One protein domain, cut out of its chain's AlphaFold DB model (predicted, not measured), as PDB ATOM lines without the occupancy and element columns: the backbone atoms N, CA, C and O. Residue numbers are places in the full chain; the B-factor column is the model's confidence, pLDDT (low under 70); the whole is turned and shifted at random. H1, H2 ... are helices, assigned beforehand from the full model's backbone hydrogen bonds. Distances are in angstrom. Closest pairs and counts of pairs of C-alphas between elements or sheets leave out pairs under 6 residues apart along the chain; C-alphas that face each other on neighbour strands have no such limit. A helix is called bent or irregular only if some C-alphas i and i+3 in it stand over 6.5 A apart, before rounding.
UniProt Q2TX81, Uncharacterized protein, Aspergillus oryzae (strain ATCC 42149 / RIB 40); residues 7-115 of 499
ATOM      1  N   THR A   7     -30.319  -6.493 -11.390       93.06
ATOM      2  CA  THR A   7     -29.481  -7.698 -11.422       93.06
ATOM      3  C   THR A   7     -28.397  -7.593 -12.494       93.06
ATOM      4  O   THR A   7     -27.212  -7.774 -12.207       93.06
ATOM      5  N   THR A   8     -28.777  -7.242 -13.721       92.50
ATOM      6  CA  THR A   8     -27.851  -7.037 -14.841       92.50
ATOM      7  C   THR A   8     -26.850  -5.917 -14.544       92.50
ATOM      8  O   THR A   8     -25.651  -6.068 -14.794       92.50
ATOM      9  N   LEU A   9     -27.319  -4.809 -13.965       93.69
ATOM     10  CA  LEU A   9     -26.464  -3.687 -13.582       93.69
ATOM     11  C   LEU A   9     -25.449  -4.104 -12.506       93.69
ATOM     12  O   LEU A   9     -24.251  -3.865 -12.659       93.69
ATOM     13  N   TYR A  10     -25.902  -4.812 -11.469       94.00
ATOM     14  CA  TYR A  10     -25.043  -5.352 -10.417       94.00
ATOM     15  C   TYR A  10     -23.929  -6.245 -10.971       94.00
ATOM     16  O   TYR A  10     -22.761  -6.084 -10.612       94.00
ATOM     17  N   ILE A  11     -24.278  -7.169 -11.872       92.38
ATOM     18  CA  ILE A  11     -23.323  -8.079 -12.516       92.38
ATOM     19  C   ILE A  11     -22.228  -7.286 -13.232       92.38
ATOM     20  O   ILE A  11     -21.042  -7.540 -13.011       92.38
ATOM     21  N   ARG A  12     -22.607  -6.281 -14.029       93.75
ATOM     22  CA  ARG A  12     -21.643  -5.453 -14.766       93.75
ATOM     23  C   ARG A  12     -20.736  -4.653 -13.827       93.75
ATOM     24  O   ARG A  12     -19.531  -4.614 -14.057       93.75
ATOM     25  N   TYR A  13     -21.267  -4.107 -12.729       94.06
ATOM     26  CA  TYR A  13     -20.474  -3.403 -11.707       94.06
ATOM     27  C   TYR A  13     -19.437  -4.305 -11.024       94.06
ATOM     28  O   TYR A  13     -18.314  -3.867 -10.760       94.06
ATOM     29  N   VAL A  14     -19.779  -5.568 -10.753       92.94
ATOM     30  CA  VAL A  14     -18.818  -6.522 -10.181       92.94
ATOM     31  C   VAL A  14     -17.749  -6.914 -11.205       92.94
ATOM     32  O   VAL A  14     -16.566  -6.936 -10.863       92.94
ATOM     33  N   GLN A  15     -18.136  -7.168 -12.460       91.19
ATOM     34  CA  GLN A  15     -17.205  -7.514 -13.546       91.19
ATOM     35  C   GLN A  15     -16.210  -6.388 -13.846       91.19
ATOM     36  O   GLN A  15     -15.022  -6.656 -14.003       91.19
ATOM     37  N   ALA A  16     -16.672  -5.135 -13.831       90.00
ATOM     38  CA  ALA A  16     -15.837  -3.946 -13.996       90.00
ATOM     39  C   ALA A  16     -14.957  -3.632 -12.766       90.00
ATOM     40  O   ALA A  16     -14.241  -2.637 -12.750       90.00
ATOM     41  N   GLN A  17     -15.009  -4.456 -11.712       92.06
ATOM     42  CA  GLN A  17     -14.331  -4.231 -10.429       92.06
ATOM     43  C   GLN A  17     -14.717  -2.918  -9.720       92.06
ATOM     44  O   GLN A  17     -13.992  -2.444  -8.842       92.06
ATOM     45  N   MET A  18     -15.883  -2.358 -10.041       88.94
ATOM     46  CA  MET A  18     -16.409  -1.137  -9.420       88.94
ATOM     47  C   MET A  18     -17.203  -1.435  -8.142       88.94
ATOM     48  O   MET A  18     -17.381  -0.565  -7.293       88.94
ATOM     49  N   LEU A  19     -17.647  -2.684  -7.971       92.81
ATOM     50  CA  LEU A  19     -18.366  -3.155  -6.790       92.81
ATOM     51  C   LEU A  19     -17.814  -4.509  -6.326       92.81
ATOM     52  O   LEU A  19     -17.614  -5.423  -7.122       92.81
ATOM     53  N   LYS A  20     -17.595  -4.667  -5.015       91.62
ATOM     54  CA  LYS A  20     -17.221  -5.958  -4.420       91.62
ATOM     55  C   LYS A  20     -18.469  -6.719  -3.992       91.62
ATOM     56  O   LYS A  20     -19.216  -6.265  -3.130       91.62
ATOM     57  N   HIS A  21     -18.650  -7.928  -4.502       85.88
ATOM     58  CA  HIS A  21     -19.656  -8.841  -3.991       85.88
ATOM     59  C   HIS A  21     -19.407  -9.152  -2.503       85.88
ATOM     60  O   HIS A  21     -18.294  -9.509  -2.099       85.88
ATOM     61  N   ASN A  22     -20.445  -8.984  -1.672       81.88
ATOM     62  CA  ASN A  22     -20.389  -9.160  -0.216       81.88
ATOM     63  C   ASN A  22     -19.240  -8.401   0.483       81.88
ATOM     64  O   ASN A  22     -18.727  -8.864   1.503       81.88
ATOM     65  N   ASN A  23     -18.789  -7.266  -0.073       79.12
ATOM     66  CA  ASN A  23     -17.606  -6.518   0.382       79.12
ATOM     67  C   ASN A  23     -16.292  -7.332   0.405       79.12
ATOM     68  O   ASN A  23     -15.297  -6.880   0.975       79.12
ATOM     69  N   LYS A  24     -16.265  -8.532  -0.190       83.44
ATOM     70  CA  LYS A  24     -15.172  -9.507  -0.036       83.44
ATOM     71  C   LYS A  24     -14.449  -9.799  -1.351       83.44
ATOM     72  O   LYS A  24     -13.226  -9.902  -1.328       83.44
ATOM     73  N   SER A  25     -15.150  -9.911  -2.482       87.12
ATOM     74  CA  SER A  25     -14.525 -10.290  -3.759       87.12
ATOM     75  C   SER A  25     -15.117  -9.567  -4.967       87.12
ATOM     76  O   SER A  25     -16.258  -9.130  -4.942       87.12
ATOM     77  N   TYR A  26     -14.348  -9.483  -6.053       87.00
ATOM     78  CA  TYR A  26     -14.836  -9.066  -7.377       87.00
ATOM     79  C   TYR A  26     -15.340 -10.254  -8.213       87.00
ATOM     80  O   TYR A  26     -15.503 -10.164  -9.423       87.00
ATOM     81  N   THR A  27     -15.547 -11.404  -7.572       87.75
ATOM     82  CA  THR A  27     -16.031 -12.616  -8.226       87.75
ATOM     83  C   THR A  27     -17.523 -12.766  -7.983       87.75
ATOM     84  O   THR A  27     -17.981 -12.836  -6.842       87.75
ATOM     85  N   LEU A  28     -18.281 -12.825  -9.074       84.00
ATOM     86  CA  LEU A  28     -19.714 -13.078  -9.038       84.00
ATOM     87  C   LEU A  28     -20.012 -14.524  -8.631       84.00
ATOM     88  O   LEU A  28     -19.406 -15.456  -9.164       84.00
ATOM     89  N   PRO A  29     -20.986 -14.748  -7.738       82.00
ATOM     90  CA  PRO A  29     -21.548 -16.073  -7.530       82.00
ATOM     91  C   PRO A  29     -22.185 -16.616  -8.812       82.00
ATOM     92  O   PRO A  29     -22.967 -15.918  -9.459       82.00
ATOM     93  N   LYS A  30     -21.940 -17.898  -9.110       83.75
ATOM     94  CA  LYS A  30     -22.524 -18.597 -10.270       83.75
ATOM     95  C   LYS A  30     -24.046 -18.457 -10.367       83.75
ATOM     96  O   LYS A  30     -24.570 -18.298 -11.460       83.75
ATOM     97  N   LYS A  31     -24.746 -18.397  -9.228       82.31
ATOM     98  CA  LYS A  31     -26.209 -18.235  -9.156       82.31
ATOM     99  C   LYS A  31     -26.763 -16.980  -9.858       82.31
ATOM    100  O   LYS A  31     -27.918 -16.995 -10.257       82.31
ATOM    101  N   TYR A  32     -25.985 -15.905 -10.011       81.25
ATOM    102  CA  TYR A  32     -26.452 -14.707 -10.731       81.25
ATOM    103  C   TYR A  32     -26.150 -14.773 -12.234       81.25
ATOM    104  O   TYR A  32     -26.815 -14.108 -13.015       81.25
ATOM    105  N   VAL A  33     -25.165 -15.580 -12.642       76.00
ATOM    106  CA  VAL A  33     -24.708 -15.684 -14.037       76.00
ATOM    107  C   VAL A  33     -25.391 -16.845 -14.768       76.00
ATOM    108  O   VAL A  33     -25.801 -16.693 -15.910       76.00
ATOM    109  N   GLU A  34     -25.521 -17.999 -14.112       76.88
ATOM    110  CA  GLU A  34     -26.022 -19.242 -14.717       76.88
ATOM    111  C   GLU A  34     -27.517 -19.469 -14.435       76.88
ATOM    112  O   GLU A  34     -28.239 -19.959 -15.299       76.88
ATOM    113  N   GLU A  35     -28.003 -19.104 -13.242       73.38
ATOM    114  CA  GLU A  35     -29.387 -19.394 -12.818       73.38
ATOM    115  C   GLU A  35     -30.360 -18.224 -13.050       73.38
ATOM    116  O   GLU A  35     -31.551 -18.368 -12.781       73.38
ATOM    117  N   GLY A  36     -29.874 -17.059 -13.503       79.50
ATOM    118  CA  GLY A  36     -30.711 -15.876 -13.747       79.50
ATOM    119  C   GLY A  36     -31.484 -15.392 -12.514       79.50
ATOM    120  O   GLY A  36     -32.581 -14.850 -12.645       79.50
ATOM    121  N   ARG A  37     -30.963 -15.631 -11.301       83.25
ATOM    122  CA  ARG A  37     -31.651 -15.214 -10.073       83.25
ATOM    123  C   ARG A  37     -31.715 -13.700  -9.964       83.25
ATOM    124  O   ARG A  37     -30.692 -13.033 -10.089       83.25
ATOM    125  N   VAL A  38     -32.895 -13.212  -9.593       89.31
ATOM    126  CA  VAL A  38     -33.137 -11.814  -9.228       89.31
ATOM    127  C   VAL A  38     -32.231 -11.412  -8.062       89.31
ATOM    128  O   VAL A  38     -31.999 -12.197  -7.132       89.31
ATOM    129  N   LEU A  39     -31.691 -10.197  -8.140       91.56
ATOM    130  CA  LEU A  39     -30.911  -9.586  -7.073       91.56
ATOM    131  C   LEU A  39     -31.755  -9.479  -5.794       91.56
ATOM    132  O   LEU A  39     -32.916  -9.095  -5.848       91.56
ATOM    133  N   ASP A  40     -31.188  -9.839  -4.644       91.94
ATOM    134  CA  ASP A  40     -31.889  -9.649  -3.371       91.94
ATOM    135  C   ASP A  40     -31.755  -8.199  -2.868       91.94
ATOM    136  O   ASP A  40     -30.803  -7.492  -3.216       91.94
ATOM    137  N   ASP A  41     -32.677  -7.784  -1.994       93.00
ATOM    138  CA  ASP A  41     -32.749  -6.425  -1.439       93.00
ATOM    139  C   ASP A  41     -31.436  -5.950  -0.800       93.00
ATOM    140  O   ASP A  41     -31.137  -4.753  -0.767       93.00
ATOM    141  N   GLN A  42     -30.653  -6.868  -0.223       93.19
ATOM    142  CA  GLN A  42     -29.395  -6.517   0.428       93.19
ATOM    143  C   GLN A  42     -28.348  -6.111  -0.612       93.19
ATOM    144  O   GLN A  42     -27.650  -5.110  -0.422       93.19
ATOM    145  N   HIS A  43     -28.225  -6.873  -1.700       92.75
ATOM    146  CA  HIS A  43     -27.289  -6.562  -2.776       92.75
ATOM    147  C   HIS A  43     -27.755  -5.369  -3.615       92.75
ATOM    148  O   HIS A  43     -26.909  -4.579  -4.034       92.75
ATOM    149  N   GLU A  44     -29.065  -5.179  -3.790       94.06
ATOM    150  CA  GLU A  44     -29.615  -3.989  -4.445       94.06
ATOM    151  C   GLU A  44     -29.309  -2.715  -3.647       94.06
ATOM    152  O   GLU A  44     -28.744  -1.766  -4.188       94.06
ATOM    153  N   LYS A  45     -29.535  -2.714  -2.326       94.50
ATOM    154  CA  LYS A  45     -29.138  -1.583  -1.463       94.50
ATOM    155  C   LYS A  45     -27.638  -1.313  -1.503       94.50
ATOM    156  O   LYS A  45     -27.211  -0.162  -1.435       94.50
ATOM    157  N   HIS A  46     -26.826  -2.364  -1.600       94.06
ATOM    158  CA  HIS A  46     -25.383  -2.203  -1.736       94.06
ATOM    159  C   HIS A  46     -25.006  -1.561  -3.079       94.06
ATOM    160  O   HIS A  46     -24.192  -0.638  -3.086       94.06
ATOM    161  N   LEU A  47     -25.630  -1.985  -4.182       94.62
ATOM    162  CA  LEU A  47     -25.482  -1.353  -5.495       94.62
ATOM    163  C   LEU A  47     -25.849   0.129  -5.437       94.62
ATOM    164  O   LEU A  47     -25.036   0.974  -5.799       94.62
ATOM    165  N   GLN A  48     -27.034   0.443  -4.914       95.06
ATOM    166  CA  GLN A  48     -27.519   1.815  -4.777       95.06
ATOM    167  C   GLN A  48     -26.555   2.679  -3.957       95.06
ATOM    168  O   GLN A  48     -26.228   3.785  -4.372       95.06
ATOM    169  N   SER A  49     -26.031   2.161  -2.840       95.38
ATOM    170  CA  SER A  49     -25.050   2.875  -2.017       95.38
ATOM    171  C   SER A  49     -23.737   3.156  -2.753       95.38
ATOM    172  O   SER A  49     -23.127   4.195  -2.507       95.38
ATOM    173  N   VAL A  50     -23.275   2.240  -3.610       95.00
ATOM    174  CA  VAL A  50     -22.061   2.445  -4.416       95.00
ATOM    175  C   VAL A  50     -22.313   3.489  -5.498       95.00
ATOM    176  O   VAL A  50     -21.480   4.372  -5.683       95.00
ATOM    177  N   ILE A  51     -23.464   3.433  -6.172       95.69
ATOM    178  CA  ILE A  51     -23.831   4.427  -7.187       95.69
ATOM    179  C   ILE A  51     -23.974   5.813  -6.551       95.69
ATOM    180  O   ILE A  51     -23.413   6.773  -7.067       95.69
ATOM    181  N   ASP A  52     -24.643   5.914  -5.402       95.31
ATOM    182  CA  ASP A  52     -24.808   7.171  -4.669       95.31
ATOM    183  C   ASP A  52     -23.458   7.804  -4.300       95.31
ATOM    184  O   ASP A  52     -23.281   9.010  -4.451       95.31
ATOM    185  N   ALA A  53     -22.482   6.994  -3.878       94.50
ATOM    186  CA  ALA A  53     -21.134   7.484  -3.600       94.50
ATOM    187  C   ALA A  53     -20.440   8.033  -4.861       94.50
ATOM    188  O   ALA A  53     -19.740   9.040  -4.777       94.50
ATOM    189  N   GLN A  54     -20.651   7.408  -6.026       95.00
ATOM    190  CA  GLN A  54     -20.112   7.900  -7.301       95.00
ATOM    191  C   GLN A  54     -20.816   9.177  -7.778       95.00
ATOM    192  O   GLN A  54     -20.151  10.064  -8.303       95.00
ATOM    193  N   ILE A  55     -22.130   9.307  -7.555       95.19
ATOM    194  CA  ILE A  55     -22.877  10.547  -7.826       95.19
ATOM    195  C   ILE A  55     -22.278  11.695  -7.008       95.19
ATOM    196  O   ILE A  55     -21.900  12.716  -7.578       95.19
ATOM    197  N   SER A  56     -22.134  11.521  -5.688       94.88
ATOM    198  CA  SER A  56     -21.547  12.553  -4.820       94.88
ATOM    199  C   SER A  56     -20.129  12.918  -5.250       94.88
ATOM    200  O   SER A  56     -19.813  14.098  -5.376       94.88
ATOM    201  N   ARG A  57     -19.302  11.912  -5.556       94.19
ATOM    202  CA  ARG A  57     -17.937  12.115  -6.047       94.19
ATOM    203  C   ARG A  57     -17.906  12.971  -7.316       94.19
ATOM    204  O   ARG A  57     -17.195  13.969  -7.353       94.19
ATOM    205  N   ILE A  58     -18.693  12.611  -8.334       94.06
ATOM    206  CA  ILE A  58     -18.729  13.343  -9.609       94.06
ATOM    207  C   ILE A  58     -19.201  14.780  -9.403       94.06
ATOM    208  O   ILE A  58     -18.648  15.694 -10.011       94.06
ATOM    209  N   LEU A  59     -20.178  15.016  -8.527       94.12
ATOM    210  CA  LEU A  59     -20.648  16.369  -8.236       94.12
ATOM    211  C   LEU A  59     -19.579  17.224  -7.534       94.12
ATOM    212  O   LEU A  59     -19.440  18.399  -7.878       94.12
ATOM    213  N   GLU A  60     -18.805  16.645  -6.614       94.00
ATOM    214  CA  GLU A  60     -17.800  17.353  -5.805       94.00
ATOM    215  C   GLU A  60     -16.445  17.554  -6.509       94.00
ATOM    216  O   GLU A  60     -15.757  18.541  -6.242       94.00
ATOM    217  N   GLU A  61     -16.040  16.651  -7.406       93.00
ATOM    218  CA  GLU A  61     -14.733  16.712  -8.078       93.00
ATOM    219  C   GLU A  61     -14.674  17.738  -9.223       93.00
ATOM    220  O   GLU A  61     -15.679  18.088  -9.839       93.00
ATOM    221  N   SER A  62     -13.477  18.240  -9.535       89.12
ATOM    222  CA  SER A  62     -13.239  19.074 -10.723       89.12
ATOM    223  C   SER A  62     -13.277  18.231 -12.001       89.12
ATOM    224  O   SER A  62     -12.880  17.068 -11.966       89.12
ATOM    225  N   ASN A  63     -13.662  18.822 -13.137       85.44
ATOM    226  CA  ASN A  63     -13.787  18.112 -14.422       85.44
ATOM    227  C   ASN A  63     -12.521  17.318 -14.804       85.44
ATOM    228  O   ASN A  63     -12.630  16.167 -15.217       85.44
ATOM    229  N   ASP A  64     -11.329  17.862 -14.536       82.88
ATOM    230  CA  ASP A  64     -10.047  17.193 -14.818       82.88
ATOM    231  C   ASP A  64      -9.805  15.922 -13.981       82.88
ATOM    232  O   ASP A  64      -9.028  15.056 -14.372       82.88
ATOM    233  N   LYS A  65     -10.453  15.802 -12.813       87.12
ATOM    234  CA  LYS A  65     -10.318  14.647 -11.906       87.12
ATOM    235  C   LYS A  65     -11.378  13.581 -12.143       87.12
ATOM    236  O   LYS A  65     -11.129  12.411 -11.870       87.12
ATOM    237  N   ILE A  66     -12.525  13.971 -12.701       87.00
ATOM    238  CA  ILE A  66     -13.626  13.051 -13.015       87.00
ATOM    239  C   ILE A  66     -13.173  11.974 -14.000       87.00
ATOM    240  O   ILE A  66     -13.665  10.857 -13.936       87.00
ATOM    241  N   LEU A  67     -12.236  12.287 -14.894       81.44
ATOM    242  CA  LEU A  67     -11.724  11.353 -15.896       81.44
ATOM    243  C   LEU A  67     -10.363  10.760 -15.542       81.44
ATOM    244  O   LEU A  67      -9.731  10.155 -16.409       81.44
ATOM    245  N   ASP A  68      -9.909  10.889 -14.289       81.31
ATOM    246  CA  ASP A  68      -8.697  10.204 -13.853       81.31
ATOM    247  C   ASP A  68      -8.914   8.689 -13.963       81.31
ATOM    248  O   ASP A  68      -9.565   8.037 -13.135       81.31
ATOM    249  N   ALA A  69      -8.376   8.134 -15.050       60.62
ATOM    250  CA  ALA A  69      -8.544   6.743 -15.418       60.62
ATOM    251  C   ALA A  69      -8.111   5.829 -14.274       60.62
ATOM    252  O   ALA A  69      -8.744   4.804 -14.071       60.62
ATOM    253  N   SER A  70      -7.118   6.220 -13.467       68.94
ATOM    254  CA  SER A  70      -6.608   5.388 -12.377       68.94
ATOM    255  C   SER A  70      -7.658   5.063 -11.304       68.94
ATOM    256  O   SER A  70      -7.583   4.000 -10.678       68.94
ATOM    257  N   GLU A  71      -8.670   5.919 -11.134       73.81
ATOM    258  CA  GLU A  71      -9.743   5.718 -10.160       73.81
ATOM    259  C   GLU A  71     -10.979   5.022 -10.750       73.81
ATOM    260  O   GLU A  71     -11.716   4.356 -10.019       73.81
ATOM    261  N   ILE A  72     -11.204   5.133 -12.065       76.38
ATOM    262  CA  ILE A  72     -12.372   4.551 -12.755       76.38
ATOM    263  C   ILE A  72     -12.053   3.201 -13.400       76.38
ATOM    264  O   ILE A  72     -12.899   2.304 -13.438       76.38
ATOM    265  N   SER A  73     -10.844   3.030 -13.925       79.94
ATOM    266  CA  SER A  73     -10.406   1.818 -14.603       79.94
ATOM    267  C   SER A  73      -8.900   1.610 -14.483       79.94
ATOM    268  O   SER A  73      -8.092   2.386 -14.977       79.94
ATOM    269  N   LYS A  74      -8.494   0.457 -13.946       79.12
ATOM    270  CA  LYS A  74      -7.076   0.054 -13.954       79.12
ATOM    271  C   LYS A  74      -6.498  -0.076 -15.367       79.12
ATOM    272  O   LYS A  74      -5.285  -0.030 -15.529       79.12
ATOM    273  N   GLU A  75      -7.363  -0.270 -16.360       80.50
ATOM    274  CA  GLU A  75      -6.998  -0.448 -17.760       80.50
ATOM    275  C   GLU A  75      -7.621   0.685 -18.593       80.50
ATOM    276  O   GLU A  75      -8.852   0.783 -18.653       80.50
ATOM    277  N   PRO A  76      -6.820   1.544 -19.247       77.31
ATOM    278  CA  PRO A  76      -7.339   2.686 -20.006       77.31
ATOM    279  C   PRO A  76      -8.241   2.258 -21.174       77.31
ATOM    280  O   PRO A  76      -9.179   2.969 -21.519       77.31
ATOM    281  N   GLU A  77      -8.031   1.060 -21.725       81.88
ATOM    282  CA  GLU A  77      -8.850   0.477 -22.798       81.88
ATOM    283  C   GLU A  77     -10.312   0.236 -22.372       81.88
ATOM    284  O   GLU A  77     -11.223   0.304 -23.195       81.88
ATOM    285  N   ASN A  78     -10.558   0.037 -21.071       88.19
ATOM    286  CA  ASN A  78     -11.896  -0.185 -20.514       88.19
ATOM    287  C   ASN A  78     -12.573   1.107 -20.029       88.19
ATOM    288  O   ASN A  78     -13.721   1.060 -19.583       88.19
ATOM    289  N   LEU A  79     -11.903   2.262 -20.117       87.56
ATOM    290  CA  LEU A  79     -12.404   3.530 -19.577       87.56
ATOM    291  C   LEU A  79     -13.776   3.893 -20.155       87.56
ATOM    292  O   LEU A  79     -14.704   4.162 -19.397       87.56
ATOM    293  N   LYS A  80     -13.943   3.802 -21.481       90.56
ATOM    294  CA  LYS A  80     -15.234   4.061 -22.143       90.56
ATOM    295  C   LYS A  80     -16.339   3.134 -21.624       90.56
ATOM    296  O   LYS A  80     -17.452   3.583 -21.364       90.56
ATOM    297  N   GLY A  81     -16.030   1.850 -21.436       91.31
ATOM    298  CA  GLY A  81     -16.977   0.865 -20.909       91.31
ATOM    299  C   GLY A  81     -17.390   1.150 -19.463       91.31
ATOM    300  O   GLY A  81     -18.570   1.041 -19.131       91.31
ATOM    301  N   ASN A  82     -16.443   1.568 -18.621       92.31
ATOM    302  CA  ASN A  82     -16.701   1.904 -17.220       92.31
ATOM    303  C   ASN A  82     -17.460   3.230 -17.075       92.31
ATOM    304  O   ASN A  82     -18.365   3.325 -16.248       92.31
ATOM    305  N   LEU A  83     -17.164   4.227 -17.914       92.12
ATOM    306  CA  LEU A  83     -17.928   5.475 -17.978       92.12
ATOM    307  C   LEU A  83     -19.369   5.221 -18.427       92.12
ATOM    308  O   LEU A  83     -20.305   5.711 -17.798       92.12
ATOM    309  N   GLN A  84     -19.568   4.379 -19.444       94.44
ATOM    310  CA  GLN A  84     -20.911   3.966 -19.849       94.44
ATOM    311  C   GLN A  84     -21.642   3.236 -18.714       94.44
ATOM    312  O   GLN A  84     -22.841   3.416 -18.525       94.44
ATOM    313  N   LEU A  85     -20.931   2.432 -17.923       94.38
ATOM    314  CA  LEU A  85     -21.512   1.741 -16.778       94.38
ATOM    315  C   LEU A  85     -21.937   2.703 -15.652       94.38
ATOM    316  O   LEU A  85     -22.957   2.461 -15.009       94.38
ATOM    317  N   LEU A  86     -21.209   3.807 -15.446       94.38
ATOM    318  CA  LEU A  86     -21.627   4.886 -14.544       94.38
ATOM    319  C   LEU A  86     -22.886   5.590 -15.048       94.38
ATOM    320  O   LEU A  86     -23.811   5.787 -14.263       94.38
ATOM    321  N   VAL A  87     -22.956   5.905 -16.347       95.06
ATOM    322  CA  VAL A  87     -24.164   6.474 -16.972       95.06
ATOM    323  C   VAL A  87     -25.368   5.564 -16.729       95.06
ATOM    324  O   VAL A  87     -26.411   6.027 -16.270       95.06
ATOM    325  N   ASP A  88     -25.197   4.260 -16.942       94.31
ATOM    326  CA  ASP A  88     -26.234   3.254 -16.710       94.31
ATOM    327  C   ASP A  88     -26.702   3.239 -15.245       94.31
ATOM    328  O   ASP A  88     -27.903   3.179 -14.964       94.31
ATOM    329  N   GLY A  89     -25.760   3.311 -14.299       94.69
ATOM    330  CA  GLY A  89     -26.065   3.362 -12.871       94.69
ATOM    331  C   GLY A  89     -26.772   4.649 -12.455       94.69
ATOM    332  O   GLY A  89     -27.711   4.612 -11.658       94.69
ATOM    333  N   PHE A  90     -26.370   5.785 -13.018       94.94
ATOM    334  CA  PHE A  90     -26.976   7.076 -12.707       94.94
ATOM    335  C   PHE A  90     -28.379   7.188 -13.291       94.94
ATOM    336  O   PHE A  90     -29.272   7.656 -12.595       94.94
ATOM    337  N   GLN A  91     -28.618   6.674 -14.500       93.38
ATOM    338  CA  GLN A  91     -29.967   6.556 -15.063       93.38
ATOM    339  C   GLN A  91     -30.878   5.684 -14.195       93.38
ATOM    340  O   GLN A  91     -32.037   6.036 -13.979       93.38
ATOM    341  N   TYR A  92     -30.360   4.571 -13.664       93.31
ATOM    342  CA  TYR A  92     -31.100   3.738 -12.714       93.31
ATOM    343  C   TYR A  92     -31.452   4.518 -11.433       93.31
ATOM    344  O   TYR A  92     -32.595   4.469 -10.986       93.31
ATOM    345  N   ARG A  93     -30.523   5.310 -10.874       93.38
ATOM    346  CA  ARG A  93     -30.802   6.143  -9.684       93.38
ATOM    347  C   ARG A  93     -31.659   7.372  -9.964       93.38
ATOM    348  O   ARG A  93     -32.363   7.802  -9.056       93.38
ATOM    349  N   ALA A  94     -31.642   7.920 -11.175       91.06
ATOM    350  CA  ALA A  94     -32.438   9.090 -11.545       91.06
ATOM    351  C   ALA A  94     -33.945   8.847 -11.389       91.06
ATOM    352  O   ALA A  94     -34.676   9.767 -11.037       91.06
ATOM    353  N   GLN A  95     -34.392   7.594 -11.523       86.88
ATOM    354  CA  GLN A  95     -35.782   7.199 -11.269       86.88
ATOM    355  C   GLN A  95     -36.215   7.397  -9.803       86.88
ATOM    356  O   GLN A  95     -37.402   7.566  -9.544       86.88
ATOM    357  N   GLU A  96     -35.277   7.393  -8.846       82.88
ATOM    358  CA  GLU A  96     -35.564   7.527  -7.407       82.88
ATOM    359  C   GLU A  96     -35.045   8.834  -6.781       82.88
ATOM    360  O   GLU A  96     -35.666   9.365  -5.862       82.88
ATOM    361  N   LYS A  97     -33.886   9.336  -7.230       74.50
ATOM    362  CA  LYS A  97     -33.164  10.485  -6.646       74.50
ATOM    363  C   LYS A  97     -33.156  11.749  -7.517       74.50
ATOM    364  O   LYS A  97     -32.513  12.723  -7.130       74.50
ATOM    365  N   GLY A  98     -33.864  11.731  -8.650       75.12
ATOM    366  CA  GLY A  98     -34.159  12.889  -9.504       75.12
ATOM    367  C   GLY A  98     -32.948  13.781  -9.790       75.12
ATOM    368  O   GLY A  98     -32.065  13.431 -10.572       75.12
ATOM    369  N   ASP A  99     -32.891  14.931  -9.128       89.75
ATOM    370  CA  ASP A  99     -32.031  16.057  -9.510       89.75
ATOM    371  C   ASP A  99     -30.524  15.819  -9.320       89.75
ATOM    372  O   ASP A  99     -29.704  16.342 -10.075       89.75
ATOM    373  N   GLU A 100     -30.104  15.057  -8.306       93.88
ATOM    374  CA  GLU A 100     -28.670  14.801  -8.075       93.88
ATOM    375  C   GLU A 100     -28.083  13.866  -9.132       93.88
ATOM    376  O   GLU A 100     -27.001  14.122  -9.658       93.88
ATOM    377  N   ALA A 101     -28.819  12.807  -9.470       93.38
ATOM    378  CA  ALA A 101     -28.402  11.851 -10.486       93.38
ATOM    379  C   ALA A 101     -28.384  12.493 -11.882       93.38
ATOM    380  O   ALA A 101     -27.445  12.257 -12.640       93.38
ATOM    381  N   HIS A 102     -29.366  13.347 -12.198       93.88
ATOM    382  CA  HIS A 102     -29.391  14.096 -13.458       93.88
ATOM    383  C   HIS A 102     -28.221  15.077 -13.582       93.88
ATOM    384  O   HIS A 102     -27.514  15.040 -14.585       93.88
ATOM    385  N   ARG A 103     -27.925  15.867 -12.541       94.94
ATOM    386  CA  ARG A 103     -26.755  16.766 -12.557       94.94
ATOM    387  C   ARG A 103     -25.434  16.012 -12.702       94.94
ATOM    388  O   ARG A 103     -24.530  16.472 -13.395       94.94
ATOM    389  N   ALA A 104     -25.305  14.850 -12.060       94.88
ATOM    390  CA  ALA A 104     -24.112  14.020 -12.207       94.88
ATOM    391  C   ALA A 104     -23.982  13.440 -13.626       94.88
ATOM    392  O   ALA A 104     -22.869  13.352 -14.141       94.88
ATOM    393  N   LEU A 105     -25.098  13.078 -14.270       94.38
ATOM    394  CA  LEU A 105     -25.131  12.634 -15.668       94.38
ATOM    395  C   LEU A 105     -24.688  13.733 -16.635       94.38
ATOM    396  O   LEU A 105     -23.834  13.470 -17.478       94.38
ATOM    397  N   GLU A 106     -25.234  14.941 -16.497       94.31
ATOM    398  CA  GLU A 106     -24.867  16.096 -17.330       94.31
ATOM    399  C   GLU A 106     -23.374  16.399 -17.209       94.31
ATOM    400  O   GLU A 106     -22.658  16.439 -18.209       94.31
ATOM    401  N   LYS A 107     -22.866  16.482 -15.976       94.50
ATOM    402  CA  LYS A 107     -21.445  16.739 -15.725       94.50
ATOM    403  C   LYS A 107     -20.539  15.648 -16.301       94.50
ATOM    404  O   LYS A 107     -19.484  15.945 -16.861       94.50
ATOM    405  N   LEU A 108     -20.941  14.379 -16.190       93.94
ATOM    406  CA  LEU A 108     -20.193  13.255 -16.759       93.94
ATOM    407  C   LEU A 108     -20.170  13.307 -18.296       93.94
ATOM    408  O   LEU A 108     -19.139  13.006 -18.898       93.94
ATOM    409  N   GLN A 109     -21.271  13.718 -18.930       91.81
ATOM    410  CA  GLN A 109     -21.349  13.911 -20.381       91.81
ATOM    411  C   GLN A 109     -20.479  15.070 -20.858       91.81
ATOM    412  O   GLN A 109     -19.722  14.899 -21.810       91.81
ATOM    413  N   GLU A 110     -20.528  16.218 -20.183       91.50
ATOM    414  CA  GLU A 110     -19.653  17.355 -20.486       91.50
ATOM    415  C   GLU A 110     -18.178  16.934 -20.429       91.50
ATOM    416  O   GLU A 110     -17.409  17.180 -21.364       91.50
ATOM    417  N   CYS A 111     -17.791  16.186 -19.392       89.56
ATOM    418  CA  CYS A 111     -16.440  15.641 -19.286       89.56
ATOM    419  C   CYS A 111     -16.119  14.685 -20.449       89.56
ATOM    420  O   CYS A 111     -15.070  14.810 -21.075       89.56
ATOM    421  N   ALA A 112     -17.022  13.769 -20.800       89.25
ATOM    422  CA  ALA A 112     -16.798  12.831 -21.900       89.25
ATOM    423  C   ALA A 112     -16.649  13.538 -23.264       89.25
ATOM    424  O   ALA A 112     -15.744  13.209 -24.032       89.25
ATOM    425  N   THR A 113     -17.468  14.561 -23.539       89.62
ATOM    426  CA  THR A 113     -17.410  15.332 -24.795       89.62
ATOM    427  C   THR A 113     -16.117  16.123 -24.955       89.62
ATOM    428  O   THR A 113     -15.589  16.197 -26.059       89.62
ATOM    429  N   THR A 114     -15.552  16.655 -23.867       87.44
ATOM    430  CA  THR A 114     -14.250  17.350 -23.917       87.44
ATOM    431  C   THR A 114     -13.080  16.415 -24.242       87.44
ATOM    432  O   THR A 114     -12.011  16.893 -24.611       87.44
ATOM    433  N   HIS A 115     -13.285  15.098 -24.142       84.69
ATOM    434  CA  HIS A 115     -12.292  14.059 -24.420       84.69
ATOM    435  C   HIS A 115     -12.653  13.198 -25.645       84.69
ATOM    436  O   HIS A 115     -12.155  12.079 -25.771       84.69
TER     437      HIS A 115
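AT A GLANCE: This is residues 7 to 115 of the 499 residues of an uncharacterized protein of Aspergillus oryzae (strain ATCC 42149 / RIB 40) (UniProt Q2TX81). Three helices, H1, H6 and H7, lie roughly side by side in a row, and the long helix H3 crosses one face of that row. H6 and H7 make a helical hairpin, the short helix H2 lies beyond H1 at one end of the longest axis, and the short helix H4 lies near the other end, beside H7. The printed part has 109 residues with seven named helices, H1 to H7 in order along the chain, and no named strand; its class is all helix. It is compact, with a radius of gyration of the C-alphas of 14.0 A, and its C-alphas span 41 by 31 by 20 A.

IN THESE COORDINATES: H1 is residues 7 to 15, 12.5 A from first to last C-alpha, and begins with C-alpha 7 at (-29.481, -7.698, -11.422). H2 is residues 30 to 33, 5.2 A long. H3 is residues 41 to 60, 28.4 A long, with C-alpha 41 at (-32.749, -6.425, -1.439). H4 is residues 63 to 66, 5.3 A long, and H5 is residues 69 to 72, 5.2 A long. H6 is residues 76 to 97, 30.1 A long; it is irregular, with C-alphas 77 and 80 being 7.4 A apart. H7 is residues 99 to 114, 22.9 A long, and ends with C-alpha 114 at (-14.250, 17.350, -23.917).

HOW THE PARTS SIT: H6 is the hub, touching four helices. H6, with residues 87 to 94 alone, touches H7 at a shallow tilt of 24 degrees, opposite ways; their closest C-alphas, of Ala 94 and Ala 101, are 5.0 A apart. H3 touches H6 about perpendicular, at 73 degrees, through its residues 48 to 55 alone, closest at the C-alphas of Ile 51 and Gly 89, 6.2 A. With residues 55 to 59 alone H3 touches H7 at a steep tilt of 58 degrees, closest at the C-alphas of Ile 55 and Ala 104, 5.7 A. H1 touches residues 85 to 89 of H6 alone, opposite ways at a shallow tilt of 33 degrees, only just short of steep; the closest C-alphas, of Leu 9 and Gly 89, are 7.1 A apart. H1 and H2 only just touch, with 3 pairs of C-alphas within 8 A, the closest those of Ile 11 and Tyr 32, 7.5 A. H4 touches residues 107 to 111 of H7 alone, with the C-alphas of Asn 63 and Cys 111 closest at 6.1 A, and H5 touches residues 76 to 83 of H6 alone, with the C-alphas of Ala 69 and Pro 76 closest at 6.2 A. H1 and H7 are apart. In H1, H3 and H7 every O i to N i+4 pair is within hydrogen-bond range, in H6 14 of 18 are, and H2, H4 and H5 are too short for such a pair.

THE WHOLE: The two C-alphas farthest apart, of Glu 35 and Ser 62, are 41.8 A apart. The printed part has no cut. The link from H1 to H2, residues 16 to 29, is long. The mean pLDDT of the printed part is 88.7, and residues 69 to 70 are under 70.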